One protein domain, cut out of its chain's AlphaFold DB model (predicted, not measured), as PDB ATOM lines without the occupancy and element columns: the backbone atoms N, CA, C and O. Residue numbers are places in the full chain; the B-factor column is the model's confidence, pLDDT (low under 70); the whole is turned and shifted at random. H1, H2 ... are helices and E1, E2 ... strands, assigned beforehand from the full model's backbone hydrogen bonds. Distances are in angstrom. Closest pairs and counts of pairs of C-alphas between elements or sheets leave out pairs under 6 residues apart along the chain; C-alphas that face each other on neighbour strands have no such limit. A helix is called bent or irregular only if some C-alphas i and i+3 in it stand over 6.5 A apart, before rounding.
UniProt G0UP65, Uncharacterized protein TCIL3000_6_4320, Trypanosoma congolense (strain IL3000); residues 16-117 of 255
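What this domain is: This is residues 16 to 117 of the 255 residues of the protein "Uncharacterized protein TCIL3000_6_4320" of Trypanosoma congolense (strain IL3000) (UniProt G0UP65). Look for two separate strand ribbons, the pair E1 and E7 and the small sheet E5, E4, E6, with the short helix H1 near one end of both and the hairpin E2 and E3 carrying the line of E4 onward at the other end. Between the ribbons runs the long link 23 to 36, and a second, longer loop, residues 56 to 80, swings away with its tip near Gly 66 and comes back to pair briefly with E1. The printed part has 102 residues, with two named helices and seven named strands in the order E1 E2 E3 E4 E5 H1 E6 H2 E7; the class is mixed, helices and strands, with only 43 residues in named elements. The three-stranded sheet has the order E5, E4, E6, and each of the three sheets is antiparallel. The whole is only just compact, close to loose, with a radius of gyration of the C-alphas of 15.1 A and spans of 44 by 34 by 20 A.

Where its parts are: Find C-alpha 16 at (-44.710, 130.834, 41.098); from there E1 runs 17.7 A through residues 16 to 22. Next come E2, residues 37 to 39, and E3, residues 42 to 44. E4, residues 46 to 50, begins at C-alpha 46 at (-24.900, 121.146, 47.607) and is 13.4 A long. E5 is residues 53 to 55, and H1 is residues 81 to 84. E6, residues 92 to 96, is 13.4 A long. H2, residues 101 to 105, is only just irregular, with C-alphas 101 and 104 6.8 A apart. E7, residues 109 to 116, runs 21.6 A to C-alpha 116 at (-50.069, 128.518, 39.520).

How they stand to each other: Start at the inner strand E4. It is antiparallel to E6, with N 47 and O 95 2.8 A apart, and forms a hairpin with E5, where N 53 and O 50 are 2.9 A apart. E5, H1 and E6 make a split strand-helix-strand unit, two strands running the same way with E4 between them, and its crossover is right-handed. H1 only grazes the sheet, with residues 83 to 84. E3 runs on into E4 at 50 degrees and forms a hairpin with E2, where N 39 and O 42 are 2.9 A apart. E1 and E7 are antiparallel at 148 degrees, with N 18 and O 113 2.9 A apart; E1 is apart from E4. The closest C-alphas of E1 and H1, Val 17 and Thr 81, are 4.7 A apart. H1 is too short for an O i to N i+4 pair; H2 has 0 of 1 within hydrogen-bond range, and 1 of 2 O i to N i+3 pairs.

The domain as a whole: The C-alphas of Gly 66 and Glu 88, the two farthest apart, are 46.7 A apart. The printed part has no cut. The links E1 to E2 and E5 to H1 are long. Mean pLDDT of the printed part is 83.6; look for values under 70 at residues 23 to 31 and 102 to 106.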
ATOM      1  N   ARG A  16     -45.963 131.163  40.433       92.56
ATOM      2  CA  ARG A  16     -44.710 130.834  41.098       92.56
ATOM      3  C   ARG A  16     -43.711 130.259  40.113       92.56
ATOM      4  O   ARG A  16     -44.087 129.539  39.186       92.56
ATOM      5  N   VAL A  17     -42.443 130.567  40.350       93.06
ATOM      6  CA  VAL A  17     -41.308 129.890  39.730       93.06
ATOM      7  C   VAL A  17     -40.667 129.027  40.800       93.06
ATOM      8  O   VAL A  17     -40.194 129.535  41.815       93.06
ATOM      9  N   LEU A  18     -40.692 127.718  40.589       93.69
ATOM     10  CA  LEU A  18     -40.225 126.742  41.560       93.69
ATOM     11  C   LEU A  18     -39.029 125.979  41.004       93.69
ATOM     12  O   LEU A  18     -38.983 125.674  39.815       93.69
ATOM     13  N   LEU A  19     -38.097 125.611  41.873       94.19
ATOM     14  CA  LEU A  19     -37.135 124.553  41.603       94.19
ATOM     15  C   LEU A  19     -37.636 123.270  42.257       94.19
ATOM     16  O   LEU A  19     -37.970 123.255  43.444       94.19
ATOM     17  N   ALA A  20     -37.689 122.195  41.483       89.81
ATOM     18  CA  ALA A  20     -38.069 120.877  41.959       89.81
ATOM     19  C   ALA A  20     -36.924 119.891  41.706       89.81
ATOM     20  O   ALA A  20     -36.455 119.800  40.565       89.81
ATOM     21  N   PRO A  21     -36.489 119.130  42.724       87.00
ATOM     22  CA  PRO A  21     -35.609 118.005  42.491       87.00
ATOM     23  C   PRO A  21     -36.432 116.872  41.867       87.00
ATOM     24  O   PRO A  21     -37.459 116.444  42.410       87.00
ATOM     25  N   LEU A  22     -35.989 116.404  40.705       74.19
ATOM     26  CA  LEU A  22     -36.437 115.163  40.098       74.19
ATOM     27  C   LEU A  22     -35.339 114.122  40.303       74.19
ATOM     28  O   LEU A  22     -34.209 114.283  39.847       74.19
ATOM     29  N   SER A  23     -35.683 113.039  40.981       62.12
ATOM     30  CA  SER A  23     -34.866 111.833  40.984       62.12
ATOM     31  C   SER A  23     -35.177 111.038  39.715       62.12
ATOM     32  O   SER A  23     -36.334 110.682  39.484       62.12
ATOM     33  N   GLY A  24     -34.158 110.760  38.897       49.41
ATOM     34  CA  GLY A  24     -34.216 109.639  37.959       49.41
ATOM     35  C   GLY A  24     -34.283 108.317  38.729       49.41
ATOM     36  O   GLY A  24     -33.941 108.267  39.912       49.41
ATOM     37  N   GLU A  25     -34.728 107.240  38.086       45.34
ATOM     38  CA  GLU A  25     -34.694 105.885  38.660       45.34
ATOM     39  C   GLU A  25     -33.251 105.341  38.710       45.34
ATOM     40  O   GLU A  25     -32.930 104.344  38.072       45.34
ATOM     41  N   CYS A  26     -32.350 105.995  39.444       39.34
ATOM     42  CA  CYS A  26     -30.964 105.560  39.601       39.34
ATOM     43  C   CYS A  26     -30.513 105.690  41.064       39.34
ATOM     44  O   CYS A  26     -30.828 106.660  41.748       39.34
ATOM     45  N   TYR A  27     -29.816 104.644  41.521       38.97
ATOM     46  CA  TYR A  27     -29.232 104.394  42.846       38.97
ATOM     47  C   TYR A  27     -29.279 105.548  43.877       38.97
ATOM     48  O   TYR A  27     -28.534 106.515  43.806       38.97
ATOM     49  N   ASN A  28     -30.086 105.334  44.923       42.62
ATOM     50  CA  ASN A  28     -30.053 105.990  46.240       42.62
ATOM     51  C   ASN A  28     -30.376 107.488  46.371       42.62
ATOM     52  O   ASN A  28     -30.205 108.039  47.460       42.62
ATOM     53  N   HIS A  29     -30.991 108.124  45.379       42.66
ATOM     54  CA  HIS A  29     -31.665 109.402  45.621       42.66
ATOM     55  C   HIS A  29     -33.107 109.178  46.083       42.66
ATOM     56  O   HIS A  29     -34.044 109.093  45.289       42.66
ATOM     57  N   GLY A  30     -33.283 109.062  47.404       50.94
ATOM     58  CA  GLY A  30     -34.593 109.204  48.037       50.94
ATOM     59  C   GLY A  30     -35.217 110.540  47.625       50.94
ATOM     60  O   GLY A  30     -34.522 111.545  47.535       50.94
ATOM     61  N   SER A  31     -36.510 110.536  47.311       62.16
ATOM     62  CA  SER A  31     -37.248 111.679  46.757       62.16
ATOM     63  C   SER A  31     -36.925 113.004  47.473       62.16
ATOM     64  O   SER A  31     -37.377 113.206  48.601       62.16
ATOM     65  N   GLY A  32     -36.170 113.910  46.837       79.06
ATOM     66  CA  GLY A  32     -35.808 115.186  47.458       79.06
ATOM     67  C   GLY A  32     -34.479 115.803  47.022       79.06
ATOM     68  O   GLY A  32     -33.898 115.436  46.006       79.06
ATOM     69  N   TRP A  33     -34.033 116.798  47.788       87.12
ATOM     70  CA  TRP A  33     -32.754 117.485  47.638       87.12
ATOM     71  C   TRP A  33     -31.603 116.644  48.191       87.12
ATOM     72  O   TRP A  33     -31.793 115.845  49.104       87.12
ATOM     73  N   MET A  34     -30.393 116.862  47.675       86.62
ATOM     74  CA  MET A  34     -29.186 116.252  48.231       86.62
ATOM     75  C   MET A  34     -29.019 116.635  49.706       86.62
ATOM     76  O   MET A  34     -28.963 117.821  50.041       86.62
ATOM     77  N   GLU A  35     -28.921 115.632  50.575       85.88
ATOM     78  CA  GLU A  35     -28.587 115.841  51.981       85.88
ATOM     79  C   GLU A  35     -27.068 115.915  52.152       85.88
ATOM     80  O   GLU A  35     -26.343 115.159  51.497       85.88
ATOM     81  N   PRO A  36     -26.564 116.803  53.026       88.19
ATOM     82  CA  PRO A  36     -25.151 116.821  53.363       88.19
ATOM     83  C   PRO A  36     -24.698 115.479  53.942       88.19
ATOM     84  O   PRO A  36     -25.378 114.909  54.798       88.19
ATOM     85  N   PHE A  37     -23.525 115.001  53.536       85.88
ATOM     86  CA  PHE A  37     -22.946 113.763  54.057       85.88
ATOM     87  C   PHE A  37     -21.452 113.911  54.352       85.88
ATOM     88  O   PHE A  37     -20.791 114.832  53.871       85.88
ATOM     89  N   GLN A  38     -20.924 113.006  55.179       88.19
ATOM     90  CA  GLN A  38     -19.504 112.975  55.536       88.19
ATOM     91  C   GLN A  38     -18.717 112.107  54.555       88.19
ATOM     92  O   GLN A  38     -19.111 110.973  54.276       88.19
ATOM     93  N   PHE A  39     -17.585 112.618  54.081       83.94
ATOM     94  CA  PHE A  39     -16.621 111.885  53.270       83.94
ATOM     95  C   PHE A  39     -15.207 112.172  53.785       83.94
ATOM     96  O   PHE A  39     -14.681 113.271  53.616       83.94
ATOM     97  N   GLY A  40     -14.602 111.186  54.453       84.88
ATOM     98  CA  GLY A  40     -13.362 111.406  55.199       84.88
ATOM     99  C   GLY A  40     -13.581 112.414  56.330       84.88
ATOM    100  O   GLY A  40     -14.482 112.227  57.146       84.88
ATOM    101  N   ASP A  41     -12.781 113.480  56.338       86.75
ATOM    102  CA  ASP A  41     -12.872 114.580  57.312       86.75
ATOM    103  C   ASP A  41     -13.714 115.768  56.801       86.75
ATOM    104  O   ASP A  41     -13.854 116.781  57.492       86.75
ATOM    105  N   SER A  42     -14.281 115.648  55.598       85.25
ATOM    106  CA  SER A  42     -15.013 116.713  54.919       85.25
ATOM    107  C   SER A  42     -16.517 116.463  54.901       85.25
ATOM    108  O   SER A  42     -16.992 115.334  54.773       85.25
ATOM    109  N   THR A  43     -17.291 117.548  54.961       88.88
ATOM    110  CA  THR A  43     -18.741 117.511  54.731       88.88
ATOM    111  C   THR A  43     -19.050 117.974  53.313       88.88
ATOM    112  O   THR A  43     -18.857 119.146  52.976       88.88
ATOM    113  N   ILE A  44     -19.577 117.066  52.497       87.31
ATOM    114  CA  ILE A  44     -20.034 117.370  51.141       87.31
ATOM    115  C   ILE A  44     -21.479 117.850  51.214       87.31
ATOM    116  O   ILE A  44     -22.347 117.155  51.744       87.31
ATOM    117  N   ALA A  45     -21.742 119.038  50.677       88.88
ATOM    118  CA  ALA A  45     -23.074 119.617  50.588       88.88
ATOM    119  C   ALA A  45     -23.258 120.356  49.261       88.88
ATOM    120  O   ALA A  45     -22.315 120.945  48.729       88.88
ATOM    121  N   MET A  46     -24.491 120.353  48.760       89.56
ATOM    122  CA  MET A  46     -24.900 121.146  47.607       89.56
ATOM    123  C   MET A  46     -25.383 122.527  48.052       89.56
ATOM    124  O   MET A  46     -26.161 122.659  48.998       89.56
ATOM    125  N   GLU A  47     -24.984 123.554  47.309       92.62
ATOM    126  CA  GLU A  47     -25.465 124.920  47.466       92.62
ATOM    127  C   GLU A  47     -26.090 125.419  46.166       92.62
ATOM    128  O   GLU A  47     -25.538 125.251  45.079       92.62
ATOM    129  N   LEU A  48     -27.250 126.062  46.283       94.69
ATOM    130  CA  LEU A  48     -27.935 126.673  45.153       94.69
ATOM    131  C   LEU A  48     -27.806 128.188  45.231       94.69
ATOM    132  O   LEU A  48     -28.048 128.797  46.276       94.69
ATOM    133  N   VAL A  49     -27.459 128.800  44.102       96.69
ATOM    134  CA  VAL A  49     -27.349 130.252  43.968       96.69
ATOM    135  C   VAL A  49     -28.192 130.708  42.783       96.69
ATOM    136  O   VAL A  49     -27.950 130.305  41.645       96.69
ATOM    137  N   VAL A  50     -29.178 131.563  43.046       96.44
ATOM    138  CA  VAL A  50     -30.076 132.141  42.038       96.44
ATOM    139  C   VAL A  50     -29.767 133.625  41.910       96.44
ATOM    140  O   VAL A  50     -29.882 134.370  42.882       96.44
ATOM    141  N   ASN A  51     -29.358 134.073  40.721       95.00
ATOM    142  CA  ASN A  51     -28.968 135.468  40.471       95.00
ATOM    143  C   ASN A  51     -27.917 136.004  41.466       95.00
ATOM    144  O   ASN A  51     -27.969 137.159  41.884       95.00
ATOM    145  N   GLY A  52     -26.966 135.153  41.863       93.50
ATOM    146  CA  GLY A  52     -25.921 135.489  42.837       93.50
ATOM    147  C   GLY A  52     -26.360 135.427  44.305       93.50
ATOM    148  O   GLY A  52     -25.512 135.539  45.187       93.50
ATOM    149  N   ALA A  53     -27.647 135.210  44.594       94.75
ATOM    150  CA  ALA A  53     -28.154 135.029  45.951       94.75
ATOM    151  C   ALA A  53     -28.236 133.541  46.308       94.75
ATOM    152  O   ALA A  53     -28.871 132.759  45.598       94.75
ATOM    153  N   LYS A  54     -27.613 133.146  47.421       95.81
ATOM    154  CA  LYS A  54     -27.738 131.787  47.958       95.81
ATOM    155  C   LYS A  54     -29.176 131.544  48.416       95.81
ATOM    156  O   LYS A  54     -29.734 132.359  49.150       95.81
ATOM    157  N   VAL A  55     -29.757 130.426  47.997       95.62
ATOM    158  CA  VAL A  55     -31.114 130.004  48.369       95.62
ATOM    159  C   VAL A  55     -31.053 128.733  49.212       95.62
ATOM    160  O   VAL A  55     -30.133 127.927  49.082       95.62
ATOM    161  N   VAL A  56     -32.019 128.574  50.114       93.44
ATOM    162  CA  VAL A  56     -32.068 127.446  51.052       93.44
ATOM    163  C   VAL A  56     -33.030 126.399  50.520       93.44
ATOM    164  O   VAL A  56     -34.188 126.711  50.252       93.44
ATOM    165  N   THR A  57     -32.568 125.159  50.377       91.81
ATOM    166  CA  THR A  57     -33.435 124.047  49.989       91.81
ATOM    167  C   THR A  57     -34.375 123.666  51.140       91.81
ATOM    168  O   THR A  57     -33.970 123.665  52.305       91.81
ATOM    169  N   PRO A  58     -35.649 123.352  50.854       91.75
ATOM    170  CA  PRO A  58     -36.552 122.795  51.854       91.75
ATOM    171  C   PRO A  58     -36.088 121.406  52.314       91.75
ATOM    172  O   PRO A  58     -35.423 120.680  51.577       91.75
ATOM    173  N   CYS A  59     -36.489 121.020  53.526       88.94
ATOM    174  CA  CYS A  59     -36.208 119.689  54.057       88.94
ATOM    175  C   CYS A  59     -36.884 118.593  53.226       88.94
ATOM    176  O   CYS A  59     -38.012 118.757  52.745       88.94
ATOM    177  N   ASN A  60     -36.213 117.448  53.131       89.12
ATOM    178  CA  ASN A  60     -36.787 116.257  52.530       89.12
ATOM    179  C   ASN A  60     -37.918 115.674  53.384       89.12
ATOM    180  O   ASN A  60     -37.944 115.881  54.604       89.12
ATOM    181  N   PRO A  61     -38.864 114.943  52.766       88.50
ATOM    182  CA  PRO A  61     -39.909 114.252  53.506       88.50
ATOM    183  C   PRO A  61     -39.295 113.268  54.510       88.50
ATOM    184  O   PRO A  61     -38.528 112.385  54.131       88.50
ATOM    185  N   SER A  62     -39.665 113.392  55.785       88.25
ATOM    186  CA  SER A  62     -39.260 112.441  56.823       88.25
ATOM    187  C   SER A  62     -40.314 111.348  56.961       88.25
ATOM    188  O   SER A  62     -41.479 111.626  57.258       88.25
ATOM    189  N   VAL A  63     -39.908 110.100  56.738       89.12
ATOM    190  CA  VAL A  63     -40.782 108.927  56.813       89.12
ATOM    191  C   VAL A  63     -40.293 108.013  57.942       89.12
ATOM    192  O   VAL A  63     -39.097 107.737  58.030       89.12
ATOM    193  N   PRO A  64     -41.181 107.516  58.825       88.31
ATOM    194  CA  PRO A  64     -40.801 106.560  59.855       88.31
ATOM    195  C   PRO A  64     -40.193 105.285  59.269       88.31
ATOM    196  O   PRO A  64     -40.631 104.779  58.232       88.31
ATOM    197  N   SER A  65     -39.231 104.710  59.990       88.38
ATOM    198  CA  SER A  65     -38.598 103.448  59.612       88.38
ATOM    199  C   SER A  65     -39.644 102.354  59.355       88.38
ATOM    200  O   SER A  65     -40.600 102.190  60.112       88.38
ATOM    201  N   GLY A  66     -39.473 101.613  58.260       88.31
ATOM    202  CA  GLY A  66     -40.407 100.565  57.838       88.31
ATOM    203  C   GLY A  66     -41.661 101.059  57.102       88.31
ATOM    204  O   GLY A  66     -42.431 100.230  56.626       88.31
ATOM    205  N   ARG A  67     -41.874 102.376  56.958       89.06
ATOM    206  CA  ARG A  67     -42.980 102.947  56.161       89.06
ATOM    207  C   ARG A  67     -42.563 103.423  54.770       89.06
ATOM    208  O   ARG A  67     -43.432 103.758  53.975       89.06
ATOM    209  N   GLU A  68     -41.270 103.396  54.453       87.69
ATOM    210  CA  GLU A  68     -40.728 103.872  53.172       87.69
ATOM    211  C   GLU A  68     -41.411 103.257  51.943       87.69
ATOM    212  O   GLU A  68     -41.794 103.978  51.029       87.69
ATOM    213  N   GLY A  69     -41.654 101.941  51.951       85.44
ATOM    214  CA  GLY A  69     -42.271 101.239  50.819       85.44
ATOM    215  C   GLY A  69     -43.750 101.562  50.573       85.44
ATOM    216  O   GLY A  69     -44.280 101.189  49.532       85.44
ATOM    217  N   VAL A  70     -44.426 102.230  51.513       87.12
ATOM    218  CA  VAL A  70     -45.849 102.616  51.403       87.12
ATOM    219  C   VAL A  70     -46.052 104.134  51.451       87.12
ATOM    220  O   VAL A  70     -47.185 104.615  51.388       87.12
ATOM    221  N   ALA A  71     -44.974 104.905  51.600       89.69
ATOM    222  CA  ALA A  71     -45.043 106.352  51.705       89.69
ATOM    223  C   ALA A  71     -45.302 106.980  50.334       89.69
ATOM    224  O   ALA A  71     -44.549 106.786  49.381       89.69
ATOM    225  N   VAL A  72     -46.351 107.791  50.251       90.50
ATOM    226  CA  VAL A  72     -46.662 108.590  49.071       90.50
ATOM    227  C   VAL A  72     -46.015 109.953  49.260       90.50
ATOM    228  O   VAL A  72     -46.522 110.796  49.996       90.50
ATOM    229  N   LYS A  73     -44.864 110.162  48.626       88.25
ATOM    230  CA  LYS A  73     -44.069 111.384  48.776       88.25
ATOM    231  C   LYS A  73     -44.279 112.335  47.603       88.25
ATOM    232  O   LYS A  73     -44.399 111.899  46.461       88.25
ATOM    233  N   SER A  74     -44.281 113.634  47.880       86.44
ATOM    234  CA  SER A  74     -44.109 114.677  46.864       86.44
ATOM    235  C   SER A  74     -42.721 115.301  46.976       86.44
ATOM    236  O   SER A  74     -42.188 115.427  48.077       86.44
ATOM    237  N   SER A  75     -42.127 115.706  45.852       85.81
ATOM    238  CA  SER A  75     -40.844 116.413  45.892       85.81
ATOM    239  C   SER A  75     -40.989 117.740  46.651       85.81
ATOM    240  O   SER A  75     -41.899 118.515  46.340       85.81
ATOM    241  N   PRO A  76     -40.105 118.039  47.617       89.56
ATOM    242  CA  PRO A  76     -40.100 119.319  48.309       89.56
ATOM    243  C   PRO A  76     -39.610 120.410  47.344       89.56
ATOM    244  O   PRO A  76     -38.463 120.409  46.906       89.56
ATOM    245  N   VAL A  77     -40.488 121.341  46.981       91.62
ATOM    246  CA  VAL A  77     -40.190 122.395  45.998       91.62
ATOM    247  C   VAL A  77     -39.640 123.653  46.663       91.62
ATOM    248  O   VAL A  77     -40.125 124.076  47.712       91.62
ATOM    249  N   LEU A  78     -38.640 124.269  46.037       94.44
ATOM    250  CA  LEU A  78     -38.075 125.550  46.448       94.44
ATOM    251  C   LEU A  78     -38.714 126.675  45.631       94.44
ATOM    252  O   LEU A  78     -38.624 126.679  44.407       94.44
ATOM    253  N   ASP A  79     -39.345 127.632  46.303       94.62
ATOM    254  CA  ASP A  79     -39.913 128.820  45.665       94.62
ATOM    255  C   ASP A  79     -38.823 129.875  45.437       94.62
ATOM    256  O   ASP A  79     -38.249 130.393  46.393       94.62
ATOM    257  N   ILE A  80     -38.527 130.168  44.169       95.69
ATOM    258  CA  ILE A  80     -37.538 131.175  43.754       95.69
ATOM    259  C   ILE A  80     -38.202 132.379  43.090       95.69
ATOM    260  O   ILE A  80     -37.525 133.164  42.426       95.69
ATOM    261  N   THR A  81     -39.525 132.512  43.221       93.19
ATOM    262  CA  THR A  81     -40.315 133.518  42.504       93.19
ATOM    263  C   THR A  81     -39.722 134.905  42.688       93.19
ATOM    264  O   THR A  81     -39.382 135.541  41.698       93.19
ATOM    265  N   ASP A  82     -39.473 135.331  43.923       91.31
ATOM    266  CA  ASP A  82     -38.959 136.675  44.220       91.31
ATOM    267  C   ASP A  82     -37.522 136.905  43.720       91.31
ATOM    268  O   ASP A  82     -37.098 138.043  43.525       91.31
ATOM    269  N   ASN A  83     -36.756 135.838  43.471       92.00
ATOM    270  CA  ASN A  83     -35.405 135.945  42.921       92.00
ATOM    271  C   ASN A  83     -35.404 136.196  41.410       92.00
ATOM    272  O   ASN A  83     -34.393 136.666  40.877       92.00
ATOM    273  N   VAL A  84     -36.491 135.851  40.715       91.00
ATOM    274  CA  VAL A  84     -36.549 135.827  39.244       91.00
ATOM    275  C   VAL A  84     -37.687 136.659  38.656       91.00
ATOM    276  O   VAL A  84     -37.622 136.996  37.474       91.00
ATOM    277  N   LEU A  85     -38.703 137.013  39.451       77.88
ATOM    278  CA  LEU A  85     -39.766 137.929  39.046       77.88
ATOM    279  C   LEU A  85     -39.100 139.245  38.613       77.88
ATOM    280  O   LEU A  85     -38.190 139.740  39.272       77.88
ATOM    281  N   ASP A  86     -39.493 139.764  37.452       77.06
ATOM    282  CA  ASP A  86     -38.946 140.978  36.821       77.06
ATOM    283  C   ASP A  86     -37.566 140.863  36.155       77.06
ATOM    284  O   ASP A  86     -37.024 141.861  35.668       77.06
ATOM    285  N   LYS A  87     -36.996 139.658  36.054       78.06
ATOM    286  CA  LYS A  87     -35.775 139.423  35.272       78.06
ATOM    287  C   LYS A  87     -36.108 138.881  33.884       78.06
ATOM    288  O   LYS A  87     -36.983 138.039  33.726       78.06
ATOM    289  N   GLU A  88     -35.392 139.358  32.866       80.31
ATOM    290  CA  GLU A  88     -35.501 138.821  31.498       80.31
ATOM    291  C   GLU A  88     -34.855 137.434  31.386       80.31
ATOM    292  O   GLU A  88     -35.382 136.536  30.734       80.31
ATOM    293  N   LEU A  89     -33.725 137.260  32.069       86.62
ATOM    294  CA  LEU A  89     -33.005 136.007  32.233       86.62
ATOM    295  C   LEU A  89     -32.601 135.885  33.699       86.62
ATOM    296  O   LEU A  89     -32.343 136.895  34.357       86.62
ATOM    297  N   PHE A  90     -32.499 134.658  34.195       92.69
ATOM    298  CA  PHE A  90     -31.909 134.388  35.499       92.69
ATOM    299  C   PHE A  90     -30.808 133.339  35.377       92.69
ATOM    300  O   PHE A  90     -30.798 132.536  34.443       92.69
ATOM    301  N   SER A  91     -29.872 133.358  36.321       94.31
ATOM    302  CA  SER A  91     -28.846 132.331  36.459       94.31
ATOM    303  C   SER A  91     -29.164 131.425  37.642       94.31
ATOM    304  O   SER A  91     -29.553 131.894  38.713       94.31
ATOM    305  N   LEU A  92     -28.979 130.123  37.438       95.50
ATOM    306  CA  LEU A  92     -28.967 129.111  38.485       95.50
ATOM    307  C   LEU A  92     -27.578 128.480  38.498       95.50
ATOM    308  O   LEU A  92     -27.132 127.955  37.480       95.50
ATOM    309  N   GLN A  93     -26.902 128.545  39.638       94.69
ATOM    310  CA  GLN A  93     -25.639 127.856  39.867       94.69
ATOM    311  C   GLN A  93     -25.859 126.770  40.916       94.69
ATOM    312  O   GLN A  93     -26.488 127.015  41.949       94.69
ATOM    313  N   VAL A  94     -25.329 125.585  40.630       91.00
ATOM    314  CA  VAL A  94     -25.273 124.451  41.550       91.00
ATOM    315  C   VAL A  94     -23.814 124.289  41.938       91.00
ATOM    316  O   VAL A  94     -22.968 124.035  41.082       91.00
ATOM    317  N   LEU A  95     -23.517 124.519  43.209       91.00
ATOM    318  CA  LEU A  95     -22.173 124.481  43.769       91.00
ATOM    319  C   LEU A  95     -22.082 123.337  44.776       91.00
ATOM    320  O   LEU A  95     -23.092 122.916  45.337       91.00
ATOM    321  N   PHE A  96     -20.866 122.872  45.030       88.75
ATOM    322  CA  PHE A  96     -20.581 121.876  46.057       88.75
ATOM    323  C   PHE A  96     -19.478 122.399  46.969       88.75
ATOM    324  O   PHE A  96     -18.576 123.096  46.499       88.75
ATOM    325  N   THR A  97     -19.570 122.098  48.266       88.12
ATOM    326  CA  THR A  97     -18.583 122.542  49.266       88.12
ATOM    327  C   THR A  97     -17.182 122.026  48.957       88.12
ATOM    328  O   THR A  97     -16.214 122.762  49.123       88.12
ATOM    329  N   GLU A  98     -17.085 120.798  48.450       82.81
ATOM    330  CA  GLU A  98     -15.857 120.205  47.934       82.81
ATOM    331  C   GLU A  98     -16.161 119.355  46.697       82.81
ATOM    332  O   GLU A  98     -17.289 118.899  46.499       82.81
ATOM    333  N   LEU A  99     -15.144 119.160  45.858       72.56
ATOM    334  CA  LEU A  99     -15.205 118.299  44.681       72.56
ATOM    335  C   LEU A  99     -14.453 117.005  44.991       72.56
ATOM    336  O   LEU A  99     -13.263 117.051  45.300       72.56
ATOM    337  N   ILE A 100     -15.136 115.868  44.886       74.00
ATOM    338  CA  ILE A 100     -14.523 114.536  44.972       74.00
ATOM    339  C   ILE A 100     -14.591 113.863  43.602       74.00
ATOM    340  O   ILE A 100     -15.567 114.045  42.878       74.00
ATOM    341  N   ASP A 101     -13.575 113.077  43.241       71.44
ATOM    342  CA  ASP A 101     -13.501 112.422  41.923       71.44
ATOM    343  C   ASP A 101     -14.727 111.529  41.641       71.44
ATOM    344  O   ASP A 101     -15.224 111.466  40.515       71.44
ATOM    345  N   ASP A 102     -15.291 110.925  42.691       68.44
ATOM    346  CA  ASP A 102     -16.484 110.078  42.617       68.44
ATOM    347  C   ASP A 102     -17.801 110.862  42.455       68.44
ATOM    348  O   ASP A 102     -18.850 110.247  42.263       68.44
ATOM    349  N   MET A 103     -17.802 112.206  42.478       66.06
ATOM    350  CA  MET A 103     -19.020 113.003  42.230       66.06
ATOM    351  C   MET A 103     -19.633 112.741  40.858       66.06
ATOM    352  O   MET A 103     -20.830 112.937  40.686       66.06
ATOM    353  N   ALA A 104     -18.847 112.252  39.897       63.41
ATOM    354  CA  ALA A 104     -19.349 111.833  38.593       63.41
ATOM    355  C   ALA A 104     -20.354 110.663  38.669       63.41
ATOM    356  O   ALA A 104     -21.084 110.430  37.708       63.41
ATOM    357  N   LEU A 105     -20.404 109.937  39.791       61.84
ATOM    358  CA  LEU A 105     -21.388 108.881  40.051       61.84
ATOM    359  C   LEU A 105     -22.728 109.426  40.570       61.84
ATOM    360  O   LEU A 105     -23.701 108.678  40.638       61.84
ATOM    361  N   TRP A 106     -22.781 110.704  40.951       66.44
ATOM    362  CA  TRP A 106     -23.968 111.348  41.498       66.44
ATOM    363  C   TRP A 106     -24.721 112.055  40.371       66.44
ATOM    364  O   TRP A 106     -24.267 113.062  39.830       66.44
ATOM    365  N   GLU A 107     -25.890 111.527  40.026       73.31
ATOM    366  CA  GLU A 107     -26.792 112.122  39.043       73.31
ATOM    367  C   GLU A 107     -28.015 112.702  39.754       73.31
ATOM    368  O   GLU A 107     -28.680 112.035  40.545       73.31
ATOM    369  N   GLY A 108     -28.346 113.950  39.435       76.31
ATOM    370  CA  GLY A 108     -29.567 114.589  39.899       76.31
ATOM    371  C   GLY A 108     -30.098 115.555  38.855       76.31
ATOM    372  O   GLY A 108     -29.333 116.201  38.138       76.31
ATOM    373  N   VAL A 109     -31.421 115.675  38.779       82.75
ATOM    374  CA  VAL A 109     -32.080 116.627  37.887       82.75
ATOM    375  C   VAL A 109     -32.784 117.676  38.737       82.75
ATOM    376  O   VAL A 109     -33.604 117.357  39.593       82.75
ATOM    377  N   VAL A 110     -32.492 118.950  38.485       86.75
ATOM    378  CA  VAL A 110     -33.263 120.068  39.041       86.75
ATOM    379  C   VAL A 110     -34.058 120.690  37.906       86.75
ATOM    380  O   VAL A 110     -33.486 121.154  36.922       86.75
ATOM    381  N   VAL A 111     -35.382 120.701  38.037       87.88
ATOM    382  CA  VAL A 111     -36.278 121.297  37.043       87.88
ATOM    383  C   VAL A 111     -36.805 122.627  37.545       87.88
ATOM    384  O   VAL A 111     -37.223 122.760  38.694       87.88
ATOM    385  N   VAL A 112     -36.818 123.605  36.644       91.44
ATOM    386  CA  VAL A 112     -37.492 124.885  36.843       91.44
ATOM    387  C   VAL A 112     -38.937 124.731  36.381       91.44
ATOM    388  O   VAL A 112     -39.196 124.440  35.213       91.44
ATOM    389  N   LEU A 113     -39.879 124.925  37.292       89.44
ATOM    390  CA  LEU A 113     -41.307 124.827  37.037       89.44
ATOM    391  C   LEU A 113     -41.943 126.208  37.091       89.44
ATOM    392  O   LEU A 113     -41.707 126.988  38.013       89.44
ATOM    393  N   TYR A 114     -42.809 126.471  36.120       89.31
ATOM    394  CA  TYR A 114     -43.669 127.641  36.105       89.31
ATOM    395  C   TYR A 114     -45.102 127.210  36.389       89.31
ATOM    396  O   TYR A 114     -45.698 126.491  35.587       89.31
ATOM    397  N   VAL A 115     -45.637 127.594  37.546       89.25
ATOM    398  CA  VAL A 115     -46.897 127.032  38.054       89.25
ATOM    399  C   VAL A 115     -47.825 128.102  38.609       89.25
ATOM    400  O   VAL A 115     -47.405 129.208  38.952       89.25
ATOM    401  N   GLU A 116     -49.100 127.748  38.748       90.62
ATOM    402  CA  GLU A 116     -50.069 128.518  39.520       90.62
ATOM    403  C   GLU A 116     -50.332 127.825  40.854       90.62
ATOM    404  O   GLU A 116     -50.624 126.629  40.920       90.62
ATOM    405  N   ARG A 117     -50.203 128.587  41.942       90.69
ATOM    406  CA  ARG A 117     -50.475 128.098  43.287       90.69
ATOM    407  C   ARG A 117     -51.979 127.937  43.476       90.69
ATOM    408  O   ARG A 117     -52.721 128.912  43.394       90.69
TER     409      ARG A 117